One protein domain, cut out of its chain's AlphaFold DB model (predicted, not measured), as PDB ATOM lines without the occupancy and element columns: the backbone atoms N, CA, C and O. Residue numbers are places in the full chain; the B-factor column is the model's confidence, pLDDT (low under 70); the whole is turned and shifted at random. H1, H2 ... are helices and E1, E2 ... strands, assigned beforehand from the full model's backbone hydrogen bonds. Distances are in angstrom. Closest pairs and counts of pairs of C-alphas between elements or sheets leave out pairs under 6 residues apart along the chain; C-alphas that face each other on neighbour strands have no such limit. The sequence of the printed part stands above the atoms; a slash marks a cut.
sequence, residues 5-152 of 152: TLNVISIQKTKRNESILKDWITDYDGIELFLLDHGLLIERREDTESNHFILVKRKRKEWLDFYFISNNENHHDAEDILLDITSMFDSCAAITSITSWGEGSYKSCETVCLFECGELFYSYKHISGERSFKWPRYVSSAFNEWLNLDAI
ATOM      1  N   THR A   5     197.327 125.591 151.919       88.88
ATOM      2  CA  THR A   5     197.274 127.045 152.010       88.88
ATOM      3  C   THR A   5     196.917 127.457 153.418       88.88
ATOM      4  O   THR A   5     195.981 126.936 154.018       88.88
ATOM      5  N   LEU A   6     197.695 128.394 153.946       90.62
ATOM      6  CA  LEU A   6     197.388 129.088 155.187       90.62
ATOM      7  C   LEU A   6     196.527 130.293 154.828       90.62
ATOM      8  O   LEU A   6     196.937 131.074 153.971       90.62
ATOM      9  N   ASN A   7     195.373 130.457 155.462       92.62
ATOM     10  CA  ASN A   7     194.434 131.532 155.161       92.62
ATOM     11  C   ASN A   7     194.085 132.321 156.422       92.62
ATOM     12  O   ASN A   7     193.988 131.755 157.512       92.62
ATOM     13  N   VAL A   8     193.845 133.616 156.234       94.25
ATOM     14  CA  VAL A   8     193.199 134.490 157.214       94.25
ATOM     15  C   VAL A   8     192.078 135.238 156.525       94.25
ATOM     16  O   VAL A   8     192.339 135.977 155.574       94.25
ATOM     17  N   ILE A   9     190.858 135.084 157.026       95.00
ATOM     18  CA  ILE A   9     189.749 135.992 156.731       95.00
ATOM     19  C   ILE A   9     189.697 137.029 157.849       95.00
ATOM     20  O   ILE A   9     189.567 136.680 159.017       95.00
ATOM     21  N   SER A  10     189.796 138.304 157.501       95.75
ATOM     22  CA  SER A  10     189.755 139.424 158.436       95.75
ATOM     23  C   SER A  10     188.509 140.259 158.189       95.75
ATOM     24  O   SER A  10     188.362 140.849 157.121       95.75
ATOM     25  N   ILE A  11     187.654 140.392 159.199       96.62
ATOM     26  CA  ILE A  11     186.432 141.201 159.135       96.62
ATOM     27  C   ILE A  11     186.584 142.385 160.078       96.62
ATOM     28  O   ILE A  11     186.895 142.218 161.261       96.62
ATOM     29  N   GLN A  12     186.384 143.606 159.581       96.25
ATOM     30  CA  GLN A  12     186.474 144.777 160.441       96.25
ATOM     31  C   GLN A  12     185.302 144.768 161.433       96.25
ATOM     32  O   GLN A  12     184.131 144.754 161.046       96.25
ATOM     33  N   LYS A  13     185.609 144.851 162.729       95.56
ATOM     34  CA  LYS A  13     184.594 145.002 163.769       95.56
ATOM     35  C   LYS A  13     184.052 146.430 163.750       95.56
ATOM     36  O   LYS A  13     184.801 147.412 163.817       95.56
ATOM     37  N   THR A  14     182.736 146.552 163.693       94.38
ATOM     38  CA  THR A  14     181.991 147.800 163.840       94.38
ATOM     39  C   THR A  14     180.956 147.639 164.951       94.38
ATOM     40  O   THR A  14     180.709 146.546 165.454       94.38
ATOM     41  N   LYS A  15     180.318 148.739 165.362       92.31
ATOM     42  CA  LYS A  15     179.208 148.653 166.325       92.31
ATOM     43  C   LYS A  15     177.982 147.935 165.752       92.31
ATOM     44  O   LYS A  15     177.177 147.434 166.525       92.31
ATOM     45  N   ARG A  16     177.815 147.933 164.425       93.06
ATOM     46  CA  ARG A  16     176.633 147.373 163.754       93.06
ATOM     47  C   ARG A  16     176.708 145.855 163.631       93.06
ATOM     48  O   ARG A  16     175.691 145.195 163.776       93.06
ATOM     49  N   ASN A  17     177.910 145.317 163.430       94.62
ATOM     50  CA  ASN A  17     178.112 143.893 163.174       94.62
ATOM     51  C   ASN A  17     178.576 143.092 164.396       94.62
ATOM     52  O   ASN A  17     178.781 141.889 164.295       94.62
ATOM     53  N   GLU A  18     178.720 143.732 165.561       93.00
ATOM     54  CA  GLU A  18     179.267 143.079 166.753       93.00
ATOM     55  C   GLU A  18     178.449 141.863 167.211       93.00
ATOM     56  O   GLU A  18     179.043 140.885 167.654       93.00
ATOM     57  N   SER A  19     177.115 141.909 167.118       91.94
ATOM     58  CA  SER A  19     176.276 140.755 167.481       91.94
ATOM     59  C   SER A  19     176.457 139.607 166.492       91.94
ATOM     60  O   SER A  19     176.733 138.492 166.911       91.94
ATOM     61  N   ILE A  20     176.393 139.905 165.190       93.31
ATOM     62  CA  ILE A  20     176.510 138.907 164.118       93.31
ATOM     63  C   ILE A  20     177.879 138.219 164.185       93.31
ATOM     64  O   ILE A  20     177.964 137.000 164.119       93.31
ATOM     65  N   LEU A  21     178.955 138.985 164.406       92.12
ATOM     66  CA  LEU A  21     180.297 138.431 164.594       92.12
ATOM     67  C   LEU A  21     180.387 137.514 165.821       92.12
ATOM     68  O   LEU A  21     181.077 136.505 165.758       92.12
ATOM     69  N   LYS A  22     179.721 137.854 166.935       89.56
ATOM     70  CA  LYS A  22     179.720 137.017 168.150       89.56
ATOM     71  C   LYS A  22     179.014 135.686 167.935       89.56
ATOM     72  O   LYS A  22     179.482 134.687 168.468       89.56
ATOM     73  N   ASP A  23     177.932 135.678 167.168       89.38
ATOM     74  CA  ASP A  23     177.221 134.444 166.845       89.38
ATOM     75  C   ASP A  23     178.067 133.591 165.885       89.38
ATOM     76  O   ASP A  23     178.277 132.401 166.124       89.38
ATOM     77  N   TRP A  24     178.667 134.228 164.874       88.50
ATOM     78  CA  TRP A  24     179.482 133.563 163.857       88.50
ATOM     79  C   TRP A  24     180.694 132.826 164.442       88.50
ATOM     80  O   TRP A  24     180.903 131.661 164.128       88.50
ATOM     81  N   ILE A  25     181.448 133.434 165.372       85.94
ATOM     82  CA  ILE A  25     182.615 132.767 165.995       85.94
ATOM     83  C   ILE A  25     182.262 131.505 166.792       85.94
ATOM     84  O   ILE A  25     183.155 130.727 167.120       85.94
ATOM     85  N   THR A  26     180.991 131.328 167.158       83.81
ATOM     86  CA  THR A  26     180.517 130.145 167.887       83.81
ATOM     87  C   THR A  26     179.934 129.068 166.973       83.81
ATOM     88  O   THR A  26     179.719 127.952 167.437       83.81
ATOM     89  N   ASP A  27     179.717 129.375 165.692       85.81
ATOM     90  CA  ASP A  27     179.117 128.486 164.695       85.81
ATOM     91  C   ASP A  27     180.169 127.988 163.693       85.81
ATOM     92  O   ASP A  27     180.170 128.326 162.508       85.81
ATOM     93  N   TYR A  28     181.118 127.193 164.189       84.00
ATOM     94  CA  TYR A  28     182.193 126.665 163.349       84.00
ATOM     95  C   TYR A  28     181.667 125.763 162.220       84.00
ATOM     96  O   TYR A  28     182.175 125.832 161.103       84.00
ATOM     97  N   ASP A  29     180.633 124.959 162.486       86.00
ATOM     98  CA  ASP A  29     180.003 124.109 161.470       86.00
ATOM     99  C   ASP A  29     179.384 124.960 160.346       86.00
ATOM    100  O   ASP A  29     179.586 124.664 159.167       86.00
ATOM    101  N   GLY A  30     178.692 126.054 160.686       87.88
ATOM    102  CA  GLY A  30     178.175 127.007 159.704       87.88
ATOM    103  C   GLY A  30     179.276 127.687 158.888       87.88
ATOM    104  O   GLY A  30     179.115 127.885 157.684       87.88
ATOM    105  N   ILE A  31     180.421 127.994 159.501       88.88
ATOM    106  CA  ILE A  31     181.584 128.575 158.810       88.88
ATOM    107  C   ILE A  31     182.230 127.583 157.851       88.88
ATOM    108  O   ILE A  31     182.596 127.957 156.736       88.88
ATOM    109  N   GLU A  32     182.380 126.328 158.266       87.38
ATOM    110  CA  GLU A  32     182.914 125.284 157.398       87.38
ATOM    111  C   GLU A  32     181.999 125.056 156.193       87.38
ATOM    112  O   GLU A  32     182.495 124.993 155.072       87.38
ATOM    113  N   LEU A  33     180.678 125.009 156.401       90.44
ATOM    114  CA  LEU A  33     179.702 124.913 155.314       90.44
ATOM    115  C   LEU A  33     179.764 126.128 154.381       90.44
ATOM    116  O   LEU A  33     179.831 125.950 153.169       90.44
ATOM    117  N   PHE A  34     179.820 127.345 154.931       91.75
ATOM    118  CA  PHE A  34     179.975 128.575 154.148       91.75
ATOM    119  C   PHE A  34     181.221 128.521 153.254       91.75
ATOM    120  O   PHE A  34     181.153 128.788 152.058       91.75
ATOM    121  N   LEU A  35     182.373 128.137 153.810       90.19
ATOM    122  CA  LEU A  35     183.608 128.040 153.034       90.19
ATOM    123  C   LEU A  35     183.561 126.886 152.026       90.19
ATOM    124  O   LEU A  35     184.040 127.049 150.901       90.19
ATOM    125  N   LEU A  36     182.925 125.766 152.370       89.25
ATOM    126  CA  LEU A  36     182.710 124.643 151.461       89.25
ATOM    127  C   LEU A  36     181.829 125.021 150.260       89.25
ATOM    128  O   LEU A  36     182.119 124.562 149.156       89.25
ATOM    129  N   ASP A  37     180.822 125.880 150.436       90.81
ATOM    130  CA  ASP A  37     179.985 126.398 149.341       90.81
ATOM    131  C   ASP A  37     180.800 127.246 148.346       90.81
ATOM    132  O   ASP A  37     180.536 127.229 147.142       90.81
ATOM    133  N   HIS A  38     181.871 127.894 148.816       89.19
ATOM    134  CA  HIS A  38     182.885 128.534 147.969       89.19
ATOM    135  C   HIS A  38     183.995 127.573 147.497       89.19
ATOM    136  O   HIS A  38     184.972 127.982 146.863       89.19
ATOM    137  N   GLY A  39     183.863 126.280 147.793       86.69
ATOM    138  CA  GLY A  39     184.781 125.204 147.428       86.69
ATOM    139  C   GLY A  39     185.969 125.008 148.379       86.69
ATOM    140  O   GLY A  39     186.786 124.117 148.123       86.69
ATOM    141  N   LEU A  40     186.108 125.816 149.432       86.00
ATOM    142  CA  LEU A  40     187.213 125.745 150.389       86.00
ATOM    143  C   LEU A  40     186.973 124.630 151.407       86.00
ATOM    144  O   LEU A  40     186.202 124.776 152.350       86.00
ATOM    145  N   LEU A  41     187.712 123.532 151.260       86.94
ATOM    146  CA  LEU A  41     187.747 122.473 152.266       86.94
ATOM    147  C   LEU A  41     188.775 122.812 153.355       86.94
ATOM    148  O   LEU A  41     189.978 122.880 153.077       86.94
ATOM    149  N   ILE A  42     188.301 123.009 154.585       85.50
ATOM    150  CA  ILE A  42     189.130 123.345 155.747       85.50
ATOM    151  C   ILE A  42     189.675 122.066 156.398       85.50
ATOM    152  O   ILE A  42     188.958 121.084 156.573       85.50
ATOM    153  N   GLU A  43     190.947 122.068 156.800       83.31
ATOM    154  CA  GLU A  43     191.492 121.017 157.666       83.31
ATOM    155  C   GLU A  43     191.027 121.242 159.118       83.31
ATOM    156  O   GLU A  43     191.568 122.106 159.817       83.31
ATOM    157  N   ARG A  44     190.062 120.442 159.599       71.31
ATOM    158  CA  ARG A  44     189.732 120.388 161.034       71.31
ATOM    159  C   ARG A  44     190.909 119.815 161.825       71.31
ATOM    160  O   ARG A  44     191.449 118.761 161.484       71.31
ATOM    161  N   ARG A  45     191.292 120.494 162.905       65.38
ATOM    162  CA  ARG A  45     192.255 119.996 163.894       65.38
ATOM    163  C   ARG A  45     191.535 119.839 165.229       65.38
ATOM    164  O   ARG A  45     191.127 120.833 165.824       65.38
ATOM    165  N   GLU A  46     191.360 118.589 165.661       55.88
ATOM    166  CA  GLU A  46     190.597 118.199 166.864       55.88
ATOM    167  C   GLU A  46     191.127 118.833 168.166       55.88
ATOM    168  O   GLU A  46     190.446 118.853 169.186       55.88
ATOM    169  N   ASP A  47     192.347 119.369 168.144       53.62
ATOM    170  CA  ASP A  47     193.083 119.920 169.274       53.62
ATOM    171  C   ASP A  47     193.098 121.463 169.341       53.62
ATOM    172  O   ASP A  47     193.657 122.020 170.290       53.62
ATOM    173  N   THR A  48     192.486 122.179 168.383       52.34
ATOM    174  CA  THR A  48     192.624 123.650 168.270       52.34
ATOM    175  C   THR A  48     191.342 124.449 168.030       52.34
ATOM    176  O   THR A  48     191.454 125.620 167.671       52.34
ATOM    177  N   GLU A  49     190.143 123.896 168.252       50.28
ATOM    178  CA  GLU A  49     188.867 124.589 167.956       50.28
ATOM    179  C   GLU A  49     188.776 126.021 168.538       50.28
ATOM    180  O   GLU A  49     188.157 126.901 167.945       50.28
ATOM    181  N   SER A  50     189.477 126.314 169.638       51.25
ATOM    182  CA  SER A  50     189.529 127.637 170.278       51.25
ATOM    183  C   SER A  50     190.567 128.631 169.718       51.25
ATOM    184  O   SER A  50     190.545 129.792 170.120       51.25
ATOM    185  N   ASN A  51     191.446 128.235 168.789       61.06
ATOM    186  CA  ASN A  51     192.540 129.076 168.263       61.06
ATOM    187  C   ASN A  51     192.295 129.625 166.847       61.06
ATOM    188  O   ASN A  51     193.174 130.278 166.282       61.06
ATOM    189  N   HIS A  52     191.132 129.359 166.254       75.69
ATOM    190  CA  HIS A  52     190.835 129.816 164.898       75.69
ATOM    191  C   HIS A  52     190.446 131.291 164.836       75.69
ATOM    192  O   HIS A  52     190.640 131.907 163.795       75.69
ATOM    193  N   PHE A  53     189.950 131.876 165.930       80.75
ATOM    194  CA  PHE A  53     189.533 133.276 165.960       80.75
ATOM    195  C   PHE A  53     190.413 134.114 166.875       80.75
ATOM    196  O   PHE A  53     190.562 133.807 168.056       80.75
ATOM    197  N   ILE A  54     190.940 135.225 166.360       84.75
ATOM    198  CA  ILE A  54     191.687 136.197 167.167       84.75
ATOM    199  C   ILE A  54     191.144 137.597 166.894       84.75
ATOM    200  O   ILE A  54     191.036 138.043 165.752       84.75
ATOM    201  N   LEU A  55     190.808 138.315 167.966       85.69
ATOM    202  CA  LEU A  55     190.520 139.744 167.893       85.69
ATOM    203  C   LEU A  55     191.835 140.514 167.870       85.69
ATOM    204  O   LEU A  55     192.586 140.510 168.846       85.69
ATOM    205  N   VAL A  56     192.087 141.221 166.776       87.81
ATOM    206  CA  VAL A  56     193.332 141.960 166.577       87.81
ATOM    207  C   VAL A  56     193.068 143.438 166.354       87.81
ATOM    208  O   VAL A  56     192.094 143.861 165.723       87.81
ATOM    209  N   LYS A  57     193.984 144.272 166.843       87.31
ATOM    210  CA  LYS A  57     193.920 145.719 166.647       87.31
ATOM    211  C   LYS A  57     194.935 146.151 165.599       87.31
ATOM    212  O   LYS A  57     196.121 146.300 165.882       87.31
ATOM    213  N   ARG A  58     194.457 146.435 164.385       84.88
ATOM    214  CA  ARG A  58     195.282 146.979 163.297       84.88
ATOM    215  C   ARG A  58     195.051 148.483 163.183       84.88
ATOM    216  O   ARG A  58     193.994 148.954 162.753       84.88
ATOM    217  N   LYS A  59     196.068 149.271 163.550       82.44
ATOM    218  CA  LYS A  59     195.991 150.743 163.655       82.44
ATOM    219  C   LYS A  59     194.870 151.175 164.622       82.44
ATOM    220  O   LYS A  59     194.930 150.882 165.811       82.44
ATOM    221  N   ARG A  60     193.867 151.912 164.129       85.31
ATOM    222  CA  ARG A  60     192.723 152.423 164.909       85.31
ATOM    223  C   ARG A  60     191.473 151.542 164.800       85.31
ATOM    224  O   ARG A  60     190.440 151.925 165.332       85.31
ATOM    225  N   LYS A  61     191.553 150.414 164.089       90.56
ATOM    226  CA  LYS A  61     190.425 149.522 163.809       90.56
ATOM    227  C   LYS A  61     190.655 148.166 164.480       90.56
ATOM    228  O   LYS A  61     191.784 147.674 164.499       90.56
ATOM    229  N   GLU A  62     189.593 147.593 165.022       93.94
ATOM    230  CA  GLU A  62     189.570 146.208 165.496       93.94
ATOM    231  C   GLU A  62     189.085 145.305 164.365       93.94
ATOM    232  O   GLU A  62     188.215 145.694 163.581       93.94
ATOM    233  N   TRP A  63     189.676 144.125 164.268       94.88
ATOM    234  CA  TRP A  63     189.363 143.117 163.268       94.88
ATOM    235  C   TRP A  63     189.184 141.783 163.977       94.88
ATOM    236  O   TRP A  63     189.909 141.488 164.928       94.88
ATOM    237  N   LEU A  64     188.214 141.006 163.521       94.31
ATOM    238  CA  LEU A  64     188.126 139.595 163.844       94.31
ATOM    239  C   LEU A  64     188.841 138.834 162.732       94.31
ATOM    240  O   LEU A  64     188.450 138.948 161.571       94.31
ATOM    241  N   ASP A  65     189.876 138.090 163.093       94.06
ATOM    242  CA  ASP A  65     190.567 137.199 162.174       94.06
ATOM    243  C   ASP A  65     190.115 135.769 162.378       94.06
ATOM    244  O   ASP A  65     190.072 135.308 163.516       94.06
ATOM    245  N   PHE A  66     189.856 135.079 161.277       92.44
ATOM    246  CA  PHE A  66     189.623 133.650 161.217       92.44
ATOM    247  C   PHE A  66     190.768 132.965 160.466       92.44
ATOM    248  O   PHE A  66     190.943 133.175 159.264       92.44
ATOM    249  N   TYR A  67     191.547 132.160 161.184       91.38
ATOM    250  CA  TYR A  67     192.713 131.431 160.697       91.38
ATOM    251  C   TYR A  67     192.353 129.986 160.384       91.38
ATOM    252  O   TYR A  67     191.846 129.254 161.239       91.38
ATOM    253  N   PHE A  68     192.683 129.540 159.176       89.12
ATOM    254  CA  PHE A  68     192.408 128.173 158.758       89.12
ATOM    255  C   PHE A  68     193.402 127.674 157.712       89.12
ATOM    256  O   PHE A  68     194.056 128.445 157.006       89.12
ATOM    257  N   ILE A  69     193.518 126.352 157.621       88.88
ATOM    258  CA  ILE A  69     194.300 125.668 156.591       88.88
ATOM    259  C   ILE A  69     193.317 125.072 155.593       88.88
ATOM    260  O   ILE A  69     192.346 124.445 156.008       88.88
ATOM    261  N   SER A  70     193.568 125.248 154.298       87.38
ATOM    262  CA  SER A  70     192.800 124.598 153.235       87.38
ATOM    263  C   SER A  70     193.700 123.838 152.264       87.38
ATOM    264  O   SER A  70     194.901 124.113 152.149       87.38
ATOM    265  N   ASN A  71     193.118 122.877 151.549       81.50
ATOM    266  CA  ASN A  71     193.813 122.127 150.505       81.50
ATOM    267  C   ASN A  71     193.667 122.844 149.151       81.50
ATOM    268  O   ASN A  71     192.558 123.134 148.717       81.50
ATOM    269  N   ASN A  72     194.791 123.110 148.474       62.72
ATOM    270  CA  ASN A  72     194.908 123.909 147.236       62.72
ATOM    271  C   ASN A  72     194.311 123.271 145.968       62.72
ATOM    272  O   ASN A  72     194.706 123.635 144.860       62.72
ATOM    273  N   GLU A  73     193.425 122.284 146.078       54.94
ATOM    274  CA  GLU A  73     192.917 121.602 144.880       54.94
ATOM    275  C   GLU A  73     191.971 122.482 144.053       54.94
ATOM    276  O   GLU A  73     191.819 122.252 142.856       54.94
ATOM    277  N   ASN A  74     191.440 123.550 144.647       52.25
ATOM    278  CA  ASN A  74     190.537 124.479 143.993       52.25
ATOM    279  C   ASN A  74     191.111 125.906 144.057       52.25
ATOM    280  O   ASN A  74     191.457 126.423 145.117       52.25
ATOM    281  N   HIS A  75     191.241 126.556 142.899       54.56
ATOM    282  CA  HIS A  75     191.452 128.000 142.841       54.56
ATOM    283  C   HIS A  75     190.113 128.675 143.141       54.56
ATOM    284  O   HIS A  75     189.215 128.651 142.305       54.56
ATOM    285  N   HIS A  76     189.978 129.229 144.340       65.38
ATOM    286  CA  HIS A  76     188.798 129.990 144.745       65.38
ATOM    287  C   HIS A  76     188.950 131.441 144.328       65.38
ATOM    288  O   HIS A  76     190.054 131.992 144.419       65.38
ATOM    289  N   ASP A  77     187.849 132.066 143.923       78.31
ATOM    290  CA  ASP A  77     187.826 133.513 143.821       78.31
ATOM    291  C   ASP A  77     187.708 134.096 145.233       78.31
ATOM    292  O   ASP A  77     186.667 134.040 145.889       78.31
ATOM    293  N   ALA A  78     188.833 134.604 145.730       87.00
ATOM    294  CA  ALA A  78     188.906 135.339 146.983       87.00
ATOM    295  C   ALA A  78     187.895 136.497 147.028       87.00
ATOM    296  O   ALA A  78     187.444 136.864 148.112       87.00
ATOM    297  N   GLU A  79     187.547 137.076 145.877       90.69
ATOM    298  CA  GLU A  79     186.584 138.164 145.775       90.69
ATOM    299  C   GLU A  79     185.160 137.698 146.101       90.69
ATOM    300  O   GLU A  79     184.502 138.349 146.908       90.69
ATOM    301  N   ASP A  80     184.725 136.539 145.595       91.69
ATOM    302  CA  ASP A  80     183.373 136.003 145.828       91.69
ATOM    303  C   ASP A  80     183.101 135.749 147.318       91.69
ATOM    304  O   ASP A  80     182.083 136.183 147.857       91.69
ATOM    305  N   ILE A  81     184.053 135.120 148.017       93.31
ATOM    306  CA  ILE A  81     183.963 134.899 149.471       93.31
ATOM    307  C   ILE A  81     183.836 136.239 150.202       93.31
ATOM    308  O   ILE A  81     183.059 136.387 151.148       93.31
ATOM    309  N   LEU A  82     184.617 137.238 149.785       95.62
ATOM    310  CA  LEU A  82     184.592 138.551 150.417       95.62
ATOM    311  C   LEU A  82     183.315 139.331 150.099       95.62
ATOM    312  O   LEU A  82     182.871 140.091 150.958       95.62
ATOM    313  N   LEU A  83     182.704 139.159 148.929       96.12
ATOM    314  CA  LEU A  83     181.418 139.777 148.602       96.12
ATOM    315  C   LEU A  83     180.322 139.286 149.554       96.12
ATOM    316  O   LEU A  83     179.616 140.105 150.148       96.12
ATOM    317  N   ASP A  84     180.254 137.979 149.805       95.38
ATOM    318  CA  ASP A  84     179.279 137.422 150.746       95.38
ATOM    319  C   ASP A  84     179.560 137.856 152.189       95.38
ATOM    320  O   ASP A  84     178.640 138.234 152.916       95.38
ATOM    321  N   ILE A  85     180.830 137.915 152.599       95.69
ATOM    322  CA  ILE A  85     181.218 138.414 153.928       95.69
ATOM    323  C   ILE A  85     180.884 139.903 154.091       95.69
ATOM    324  O   ILE A  85     180.317 140.302 155.109       95.69
ATOM    325  N   THR A  86     181.230 140.755 153.123       96.00
ATOM    326  CA  THR A  86     180.950 142.201 153.211       96.00
ATOM    327  C   THR A  86     179.448 142.466 153.300       96.00
ATOM    328  O   THR A  86     179.031 143.283 154.120       96.00
ATOM    329  N   SER A  87     178.639 141.705 152.554       94.94
ATOM    330  CA  SER A  87     177.175 141.713 152.625       94.94
ATOM    331  C   SER A  87     176.646 141.222 153.981       94.94
ATOM    332  O   SER A  87     175.841 141.905 154.618       94.94
ATOM    333  N   MET A  88     177.135 140.080 154.475       94.50
ATOM    334  CA  MET A  88     176.699 139.469 155.739       94.50
ATOM    335  C   MET A  88     176.987 140.358 156.956       94.50
ATOM    336  O   MET A  88     176.187 140.419 157.892       94.50
ATOM    337  N   PHE A  89     178.128 141.052 156.952       95.50
ATOM    338  CA  PHE A  89     178.610 141.815 158.103       95.50
ATOM    339  C   PHE A  89     178.551 143.337 157.935       95.50
ATOM    340  O   PHE A  89     178.992 144.024 158.859       95.50
ATOM    341  N   ASP A  90     178.053 143.871 156.810       94.69
ATOM    342  CA  ASP A  90     178.020 145.318 156.494       94.69
ATOM    343  C   ASP A  90     179.358 145.998 156.849       94.69
ATOM    344  O   ASP A  90     179.432 146.908 157.684       94.69
ATOM    345  N   SER A  91     180.466 145.432 156.358       96.25
ATOM    346  CA  SER A  91     181.805 145.830 156.801       96.25
ATOM    347  C   SER A  91     182.897 145.475 155.807       96.25
ATOM    348  O   SER A  91     182.748 144.580 154.987       96.25
ATOM    349  N   CYS A  92     184.036 146.163 155.917       96.50
ATOM    350  CA  CYS A  92     185.232 145.826 155.152       96.50
ATOM    351  C   CYS A  92     185.737 144.430 155.535       96.50
ATOM    352  O   CYS A  92     185.825 144.098 156.725       96.50
ATOM    353  N   ALA A  93     186.168 143.674 154.533       97.12
ATOM    354  CA  ALA A  93     186.719 142.341 154.712       97.12
ATOM    355  C   ALA A  93     187.997 142.162 153.889       97.12
ATOM    356  O   ALA A  93     188.209 142.834 152.878       97.12
ATOM    357  N   ALA A  94     188.862 141.263 154.338       96.38
ATOM    358  CA  ALA A  94     190.051 140.869 153.609       96.38
ATOM    359  C   ALA A  94     190.287 139.370 153.736       96.38
ATOM    360  O   ALA A  94     190.013 138.788 154.781       96.38
ATOM    361  N   ILE A  95     190.852 138.769 152.697       95.38
ATOM    362  CA  ILE A  95     191.415 137.427 152.754       95.38
ATOM    363  C   ILE A  95     192.897 137.525 152.416       95.38
ATOM    364  O   ILE A  95     193.299 138.239 151.494       95.38
ATOM    365  N   THR A  96     193.735 136.883 153.220       94.88
ATOM    366  CA  THR A  96     195.179 136.794 152.994       94.88
ATOM    367  C   THR A  96     195.580 135.335 153.023       94.88
ATOM    368  O   THR A  96     195.288 134.636 153.993       94.88
ATOM    369  N   SER A  97     196.293 134.896 151.994       93.31
ATOM    370  CA  SER A  97     196.644 133.494 151.805       93.31
ATOM    371  C   SER A  97     198.141 133.332 151.572       93.31
ATOM    372  O   SER A  97     198.751 134.079 150.805       93.31
ATOM    373  N   ILE A  98     198.741 132.331 152.212       92.12
ATOM    374  CA  ILE A  98     200.086 131.839 151.914       92.12
ATOM    375  C   ILE A  98     199.932 130.481 151.232       92.12
ATOM    376  O   ILE A  98     199.664 129.470 151.881       92.12
ATOM    377  N   THR A  99     200.099 130.471 149.912       88.94
ATOM    378  CA  THR A  99     199.857 129.307 149.045       88.94
ATOM    379  C   THR A  99     201.098 128.438 148.835       88.94
ATOM    380  O   THR A  99     200.984 127.305 148.374       88.94
ATOM    381  N   SER A 100     202.288 128.935 149.193       86.69
ATOM    382  CA  SER A 100     203.517 128.134 149.265       86.69
ATOM    383  C   SER A 100     204.449 128.655 150.352       86.69
ATOM    384  O   SER A 100     204.878 129.809 150.295       86.69
ATOM    385  N   TRP A 101     204.777 127.790 151.316       79.19
ATOM    386  CA  TRP A 101     205.567 128.119 152.509       79.19
ATOM    387  C   TRP A 101     206.547 127.016 152.955       79.19
ATOM    388  O   TRP A 101     207.208 127.193 153.966       79.19
ATOM    389  N   GLY A 102     206.700 125.912 152.209       67.62
ATOM    390  CA  GLY A 102     207.538 124.759 152.593       67.62
ATOM    391  C   GLY A 102     209.017 124.809 152.163       67.62
ATOM    392  O   GLY A 102     209.520 125.857 151.745       67.62
ATOM    393  N   GLU A 103     209.701 123.655 152.264       55.94
ATOM    394  CA  GLU A 103     211.108 123.451 151.869       55.94
ATOM    395  C   GLU A 103     211.315 123.694 150.367       55.94
ATOM    396  O   GLU A 103     210.824 122.967 149.505       55.94
ATOM    397  N   GLY A 104     212.067 124.745 150.063       60.56
ATOM    398  CA  GLY A 104     212.309 125.231 148.714       60.56
ATOM    399  C   GLY A 104     212.431 126.747 148.736       60.56
ATOM    400  O   GLY A 104     212.128 127.397 149.733       60.56
ATOM    401  N   SER A 105     212.903 127.338 147.642       66.88
ATOM    402  CA  SER A 105     213.013 128.795 147.564       66.88
ATOM    403  C   SER A 105     211.724 129.471 147.086       66.88
ATOM    404  O   SER A 105     211.654 130.693 147.090       66.88
ATOM    405  N   TYR A 106     210.704 128.690 146.700       83.56
ATOM    406  CA  TYR A 106     209.438 129.193 146.171       83.56
ATOM    407  C   TYR A 106     208.448 129.548 147.288       83.56
ATOM    408  O   TYR A 106     207.864 128.676 147.938       83.56
ATOM    409  N   LYS A 107     208.223 130.844 147.473       86.88
ATOM    410  CA  LYS A 107     207.242 131.412 148.396       86.88
ATOM    411  C   LYS A 107     206.170 132.140 147.594       86.88
ATOM    412  O   LYS A 107     206.482 132.880 146.662       86.88
ATOM    413  N   SER A 108     204.908 131.919 147.946       90.00
ATOM    414  CA  SER A 108     203.765 132.524 147.260       90.00
ATOM    415  C   SER A 108     202.708 132.933 148.269       90.00
ATOM    416  O   SER A 108     202.350 132.156 149.155       90.00
ATOM    417  N   CYS A 109     202.219 134.158 148.130       92.00
ATOM    418  CA  CYS A 109     201.141 134.692 148.942       92.00
ATOM    419  C   CYS A 109     200.323 135.709 148.158       92.00
ATOM    420  O   CYS A 109     200.811 136.340 147.219       92.00
ATOM    421  N   GLU A 110     199.089 135.905 148.579       93.38
ATOM    422  CA  GLU A 110     198.195 136.894 148.002       93.38
ATOM    423  C   GLU A 110     197.244 137.449 149.051       93.38
ATOM    424  O   GLU A 110     197.097 136.900 150.144       93.38
ATOM    425  N   THR A 111     196.654 138.591 148.740       94.88
ATOM    426  CA  THR A 111     195.623 139.202 149.562       94.88
ATOM    427  C   THR A 111     194.648 139.966 148.691       94.88
ATOM    428  O   THR A 111     195.048 140.584 147.701       94.88
ATOM    429  N   VAL A 112     193.383 139.928 149.085       95.56
ATOM    430  CA  VAL A 112     192.295 140.714 148.513       95.56
ATOM    431  C   VAL A 112     191.568 141.391 149.666       95.56
ATOM    432  O   VAL A 112     191.366 140.785 150.718       95.56
ATOM    433  N   CYS A 113     191.202 142.654 149.488       95.69
ATOM    434  CA  CYS A 113     190.468 143.452 150.456       95.69
ATOM    435  C   CYS A 113     189.333 144.186 149.750       95.69
ATOM    436  O   CYS A 113     189.583 144.925 148.792       95.69
ATOM    437  N   LEU A 114     188.126 144.065 150.288       97.62
ATOM    438  CA  LEU A 114     186.949 144.794 149.838       97.62
ATOM    439  C   LEU A 114     186.535 145.848 150.872       97.62
ATOM    440  O   LEU A 114     186.717 145.682 152.086       97.62
ATOM    441  N   PHE A 115     185.973 146.951 150.383       96.88
ATOM    442  CA  PHE A 115     185.217 147.885 151.212       96.88
ATOM    443  C   PHE A 115     183.879 147.278 151.655       96.88
ATOM    444  O   PHE A 115     183.455 146.245 151.151       96.88
ATOM    445  N   GLU A 116     183.190 147.945 152.587       95.44
ATOM    446  CA  GLU A 116     181.860 147.520 153.060       95.44
ATOM    447  C   GLU A 116     180.814 147.425 151.937       95.44
ATOM    448  O   GLU A 116     179.903 146.614 152.014       95.44
ATOM    449  N   CYS A 117     180.974 148.208 150.865       95.06
ATOM    450  CA  CYS A 117     180.112 148.176 149.684       95.06
ATOM    451  C   CYS A 117     180.462 147.064 148.675       95.06
ATOM    452  O   CYS A 117     179.873 147.034 147.597       95.06
ATOM    453  N   GLY A 118     181.440 146.204 148.976       94.56
ATOM    454  CA  GLY A 118     181.925 145.161 148.067       94.56
ATOM    455  C   GLY A 118     182.913 145.649 147.001       94.56
ATOM    456  O   GLY A 118     183.440 144.842 146.246       94.56
ATOM    457  N   GLU A 119     183.220 146.949 146.933       96.50
ATOM    458  CA  GLU A 119     184.216 147.456 145.981       96.50
ATOM    459  C   GLU A 119     185.637 147.005 146.348       96.50
ATOM    460  O   GLU A 119     186.069 147.115 147.503       96.50
ATOM    461  N   LEU A 120     186.397 146.566 145.339       95.06
ATOM    462  CA  LEU A 120     187.796 146.186 145.493       95.06
ATOM    463  C   LEU A 120     188.655 147.378 145.934       95.06
ATOM    464  O   LEU A 120     188.862 148.342 145.197       95.06
ATOM    465  N   PHE A 121     189.214 147.279 147.138       89.44
ATOM    466  CA  PHE A 121     190.110 148.284 147.708       89.44
ATOM    467  C   PHE A 121     191.585 147.957 147.447       89.44
ATOM    468  O   PHE A 121     192.399 148.852 147.204       89.44
ATOM    469  N   TYR A 122     191.955 146.681 147.549       92.12
ATOM    470  CA  TYR A 122     193.338 146.234 147.430       92.12
ATOM    471  C   TYR A 122     193.380 144.775 146.980       92.12
ATOM    472  O   TYR A 122     192.713 143.936 147.571       92.12
ATOM    473  N   SER A 123     194.185 144.469 145.967       93.31
ATOM    474  CA  SER A 123     194.519 143.097 145.581       93.31
ATOM    475  C   SER A 123     195.994 143.038 145.225       93.31
ATOM    476  O   SER A 123     196.507 143.896 144.498       93.31
ATOM    477  N   TYR A 124     196.705 142.068 145.788       92.94
ATOM    478  CA  TYR A 124     198.123 141.900 145.526       92.94
ATOM    479  C   TYR A 124     198.547 140.446 145.651       92.94
ATOM    480  O   TYR A 124     198.191 139.760 146.606       92.94
ATOM    481  N   LYS A 125     199.385 140.011 144.713       92.25
ATOM    482  CA  LYS A 125     200.010 138.693 144.701       92.25
ATOM    483  C   LYS A 125     201.517 138.849 144.675       92.25
ATOM    484  O   LYS A 125     202.057 139.645 143.908       92.25
ATOM    485  N   HIS A 126     202.195 138.066 145.499       90.50
ATOM    486  CA  HIS A 126     203.639 138.041 145.577       90.50
ATOM    487  C   HIS A 126     204.154 136.615 145.444       90.50
ATOM    488  O   HIS A 126     203.725 135.715 146.166       90.50
ATOM    489  N   ILE A 127     205.111 136.438 144.538       89.62
ATOM    490  CA  ILE A 127     205.795 135.176 144.282       89.62
ATOM    491  C   ILE A 127     207.295 135.463 144.298       89.62
ATOM    492  O   ILE A 127     207.751 136.379 143.615       89.62
ATOM    493  N   SER A 128     208.059 134.678 145.053       86.44
ATOM    494  CA  SER A 128     209.516 134.790 145.103       86.44
ATOM    495  C   SER A 128     210.176 133.420 145.119       86.44
ATOM    496  O   SER A 128     209.658 132.480 145.709       86.44
ATOM    497  N   GLY A 129     211.324 133.331 144.450       82.25
ATOM    498  CA  GLY A 129     212.223 132.179 144.446       82.25
ATOM    499  C   GLY A 129     213.492 132.408 145.276       82.25
ATOM    500  O   GLY A 129     214.458 131.661 145.110       82.25
ATOM    501  N   GLU A 130     213.560 133.479 146.070       80.56
ATOM    502  CA  GLU A 130     214.782 133.914 146.750       80.56
ATOM    503  C   GLU A 130     214.962 133.264 148.127       80.56
ATOM    504  O   GLU A 130     214.032 133.162 148.920       80.56
ATOM    505  N   ARG A 131     216.205 132.894 148.466       71.56
ATOM    506  CA  ARG A 131     216.532 132.333 149.793       71.56
ATOM    507  C   ARG A 131     216.430 133.347 150.934       71.56
ATOM    508  O   ARG A 131     216.197 132.953 152.065       71.56
ATOM    509  N   SER A 132     216.632 134.634 150.650       77.12
ATOM    510  CA  SER A 132     216.540 135.735 151.621       77.12
ATOM    511  C   SER A 132     215.155 136.383 151.652       77.12
ATOM    512  O   SER A 132     215.028 137.547 152.041       77.12
ATOM    513  N   PHE A 133     214.137 135.666 151.178       82.12
ATOM    514  CA  PHE A 133     212.782 136.176 151.102       82.12
ATOM    515  C   PHE A 133     212.274 136.615 152.478       82.12
ATOM    516  O   PHE A 133     212.462 135.931 153.482       82.12
ATOM    517  N   LYS A 134     211.607 137.768 152.502       87.31
ATOM    518  CA  LYS A 134     210.864 138.255 153.661       87.31
ATOM    519  C   LYS A 134     209.406 138.377 153.272       87.31
ATOM    520  O   LYS A 134     209.097 138.989 152.248       87.31
ATOM    521  N   TRP A 135     208.527 137.848 154.117       90.50
ATOM    522  CA  TRP A 135     207.091 137.976 153.926       90.50
ATOM    523  C   TRP A 135     206.690 139.455 153.778       90.50
ATOM    524  O   TRP A 135     207.139 140.300 154.562       90.50
ATOM    525  N   PRO A 136     205.861 139.804 152.775       91.88
ATOM    526  CA  PRO A 136     205.361 141.158 152.619       91.88
ATOM    527  C   PRO A 136     204.616 141.636 153.863       91.88
ATOM    528  O   PRO A 136     203.967 140.861 154.564       91.88
ATOM    529  N   ARG A 137     204.626 142.951 154.094       90.44
ATOM    530  CA  ARG A 137     204.017 143.558 155.286       90.44
ATOM    531  C   ARG A 137     202.540 143.195 155.482       90.44
ATOM    532  O   ARG A 137     202.099 143.127 156.626       90.44
ATOM    533  N   TYR A 138     201.779 142.997 154.401       89.62
ATOM    534  CA  TYR A 138     200.373 142.591 154.495       89.62
ATOM    535  C   TYR A 138     200.230 141.165 155.051       89.62
ATOM    536  O   TYR A 138     199.382 140.950 155.909       89.62
ATOM    537  N   VAL A 139     201.123 140.241 154.674       93.00
ATOM    538  CA  VAL A 139     201.186 138.883 155.240       93.00
ATOM    539  C   VAL A 139     201.574 138.949 156.708       93.00
ATOM    540  O   VAL A 139     200.866 138.405 157.547       93.00
ATOM    541  N   SER A 140     202.639 139.682 157.051       91.06
ATOM    542  CA  SER A 140     203.053 139.836 158.453       91.06
ATOM    543  C   SER A 140     201.948 140.429 159.321       91.06
ATOM    544  O   SER A 140     201.697 139.962 160.425       91.06
ATOM    545  N   SER A 141     201.225 141.430 158.817       89.69
ATOM    546  CA  SER A 141     200.110 142.030 159.556       89.69
ATOM    547  C   SER A 141     198.901 141.102 159.723       89.69
ATOM    548  O   SER A 141     198.062 141.388 160.582       89.69
ATOM    549  N   ALA A 142     198.766 140.077 158.881       90.94
ATOM    550  CA  ALA A 142     197.678 139.110 158.936       90.94
ATOM    551  C   ALA A 142     198.039 137.898 159.802       90.94
ATOM    552  O   ALA A 142     197.214 137.478 160.591       90.94
ATOM    553  N   PHE A 143     199.264 137.375 159.702       90.81
ATOM    554  CA  PHE A 143     199.635 136.068 160.263       90.81
ATOM    555  C   PHE A 143     200.443 136.100 161.565       90.81
ATOM    556  O   PHE A 143     200.535 135.064 162.220       90.81
ATOM    557  N   ASN A 144     201.027 137.237 161.960       87.06
ATOM    558  CA  ASN A 144     201.947 137.290 163.110       87.06
ATOM    559  C   ASN A 144     201.325 136.853 164.449       87.06
ATOM    560  O   ASN A 144     202.063 136.461 165.347       87.06
ATOM    561  N   GLU A 145     200.001 136.929 164.592       85.38
ATOM    562  CA  GLU A 145     199.296 136.488 165.805       85.38
ATOM    563  C   GLU A 145     199.058 134.968 165.831       85.38
ATOM    564  O   GLU A 145     198.776 134.409 166.888       85.38
ATOM    565  N   TRP A 146     199.189 134.287 164.687       86.12
ATOM    566  CA  TRP A 146     198.934 132.850 164.562       86.12
ATOM    567  C   TRP A 146     200.212 132.019 164.408       86.12
ATOM    568  O   TRP A 146     200.314 130.933 164.977       86.12
ATOM    569  N   LEU A 147     201.198 132.506 163.647       85.50
ATOM    570  CA  LEU A 147     202.400 131.744 163.301       85.50
ATOM    571  C   LEU A 147     203.659 132.611 163.354       85.50
ATOM    572  O   LEU A 147     203.645 133.797 163.021       85.50
ATOM    573  N   ASN A 148     204.789 131.982 163.685       85.00
ATOM    574  CA  ASN A 148     206.100 132.597 163.504       85.00
ATOM    575  C   ASN A 148     206.502 132.541 162.022       85.00
ATOM    576  O   ASN A 148     207.037 131.535 161.558       85.00
ATOM    577  N   LEU A 149     206.254 133.630 161.293       86.06
ATOM    578  CA  LEU A 149     206.557 133.740 159.865       86.06
ATOM    579  C   LEU A 149     208.046 133.592 159.519       86.06
ATOM    580  O   LEU A 149     208.360 133.165 158.413       86.06
ATOM    581  N   ASP A 150     208.959 133.922 160.438       81.06
ATOM    582  CA  ASP A 150     210.404 133.760 160.211       81.06
ATOM    583  C   ASP A 150     210.836 132.283 160.268       81.06
ATOM    584  O   ASP A 150     211.927 131.934 159.817       81.06
ATOM    585  N   ALA A 151     209.992 131.416 160.837       78.00
ATOM    586  CA  ALA A 151     210.231 129.981 160.936       78.00
ATOM    587  C   ALA A 151     209.642 129.175 159.762       78.00
ATOM    588  O   ALA A 151     209.805 127.953 159.755       78.00
ATOM    589  N   ILE A 152     208.967 129.826 158.799       74.81
ATOM    590  CA  ILE A 152     208.351 129.179 157.626       74.81
ATOM    591  C   ILE A 152     208.869 129.720 156.294       74.81
ATOM    592  O   ILE A 152     208.828 130.940 156.021       74.81
TER     593      ILE A 152
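AT A GLANCE: This is residues 5 to 152 of the 152 residues of an uncharacterized protein of Salmonella enterica subsp. enterica serovar Corvallis (UniProt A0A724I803). A single twisted sheet of six strands curls round the short helix H4 on one face, and H3 packs on the opposite face over E4 and E5. H1 and H2 sit at the sheet's margin, about perpendicular to each other and both close to H3; H1 only grazes the sheet and H2 is not on it. The printed part has 148 residues with four named helices and six named strands, in the order E1 H1 H2 E2 E3 H3 E4 E5 E6 H4, and its class is mixed, helices and strands. The sheet's order is E2 E3 E1 E4 E5 E6, with neighbours antiparallel throughout. The whole is compact, with a radius of gyration of the C-alphas of 14.9 A and spans of 45 by 33 by 26 A.

HOW THE PARTS SIT: Start with E1, residues 5 to 12, an inner strand, between E3, residues 61 to 71, and E4, residues 93 to 100. Look for N 7 and O 68 at 2.9 A on the E3 side, and for N 8 and O 96 at 2.9 A on the E4 side. After E1 come H1, residues 18 to 24, and H2, residues 28 to 37; they are close but not clearly touching, with the closest C-alphas, of Trp 24 and Ile 31, 7.4 A apart. Beyond them E2, residues 53 to 58, is an edge strand and forms a hairpin with E3, where N 56 and O 63 are 2.9 A apart. E1, H1, H2 and E2 make a split strand-helix-strand unit, two strands running the same way with E3 between them in the sheet, and its crossover is right-handed. E3, H3 and E4 make a second one, with E1 between its strands, also right-handed. H3, residues 78 to 89, has a height of 7.9 A over the sheet and runs only just slantwise to the strands, at 31 degrees to E4 on the local plane; its closest C-alpha pair with E4 is Thr 86 and Ala 93, 6.0 A. H3 is close to but not clearly touching H2, with Leu 35 and Ile 81 the closest C-alphas at 7.7 A. E4, E5, residues 107 to 114, and E6, residues 120 to 128, form a meander, each strand the antiparallel neighbour of the one before; find N 97 and O 110 at 2.8 A, then N 109 and O 126 at 2.9 A. H4, residues 137 to 143, is on the opposite face from H3, and its closest C-alphas to E4 are Val 139 and Thr 96, 6.7 A. In the four helices each O i to N i+4 pair is within hydrogen-bond range.

IN THESE COORDINATES: Find C-alpha 5 at (197.274, 127.045, 152.010), where E1 begins; it runs 22.4 A to C-alpha 12. H1 is 9.9 A long and H2 14.2 A. E2 covers 15.1 A, and E3, the longest strand by residues, covers 30.6 A, ending at C-alpha 71 at (193.813, 122.127, 150.505). H3 measures 16.5 A, E4 22.7 A, E5 24.4 A and E6 24.5 A. H4 is 10.0 A long and ends at C-alpha 143 at (199.635, 136.068, 160.263).

THE WHOLE: The C-alphas farthest apart are those of Arg 16 and Arg 131, at 44.9 A. The printed part has no cut and ends at residue 152, the chain's last. The one long link is H2 to E2, residues 38 to 52. The mean pLDDT of the printed part is 86.3; look for values under 70 in residues 45 to 51, 72 to 76 and 102 to 105.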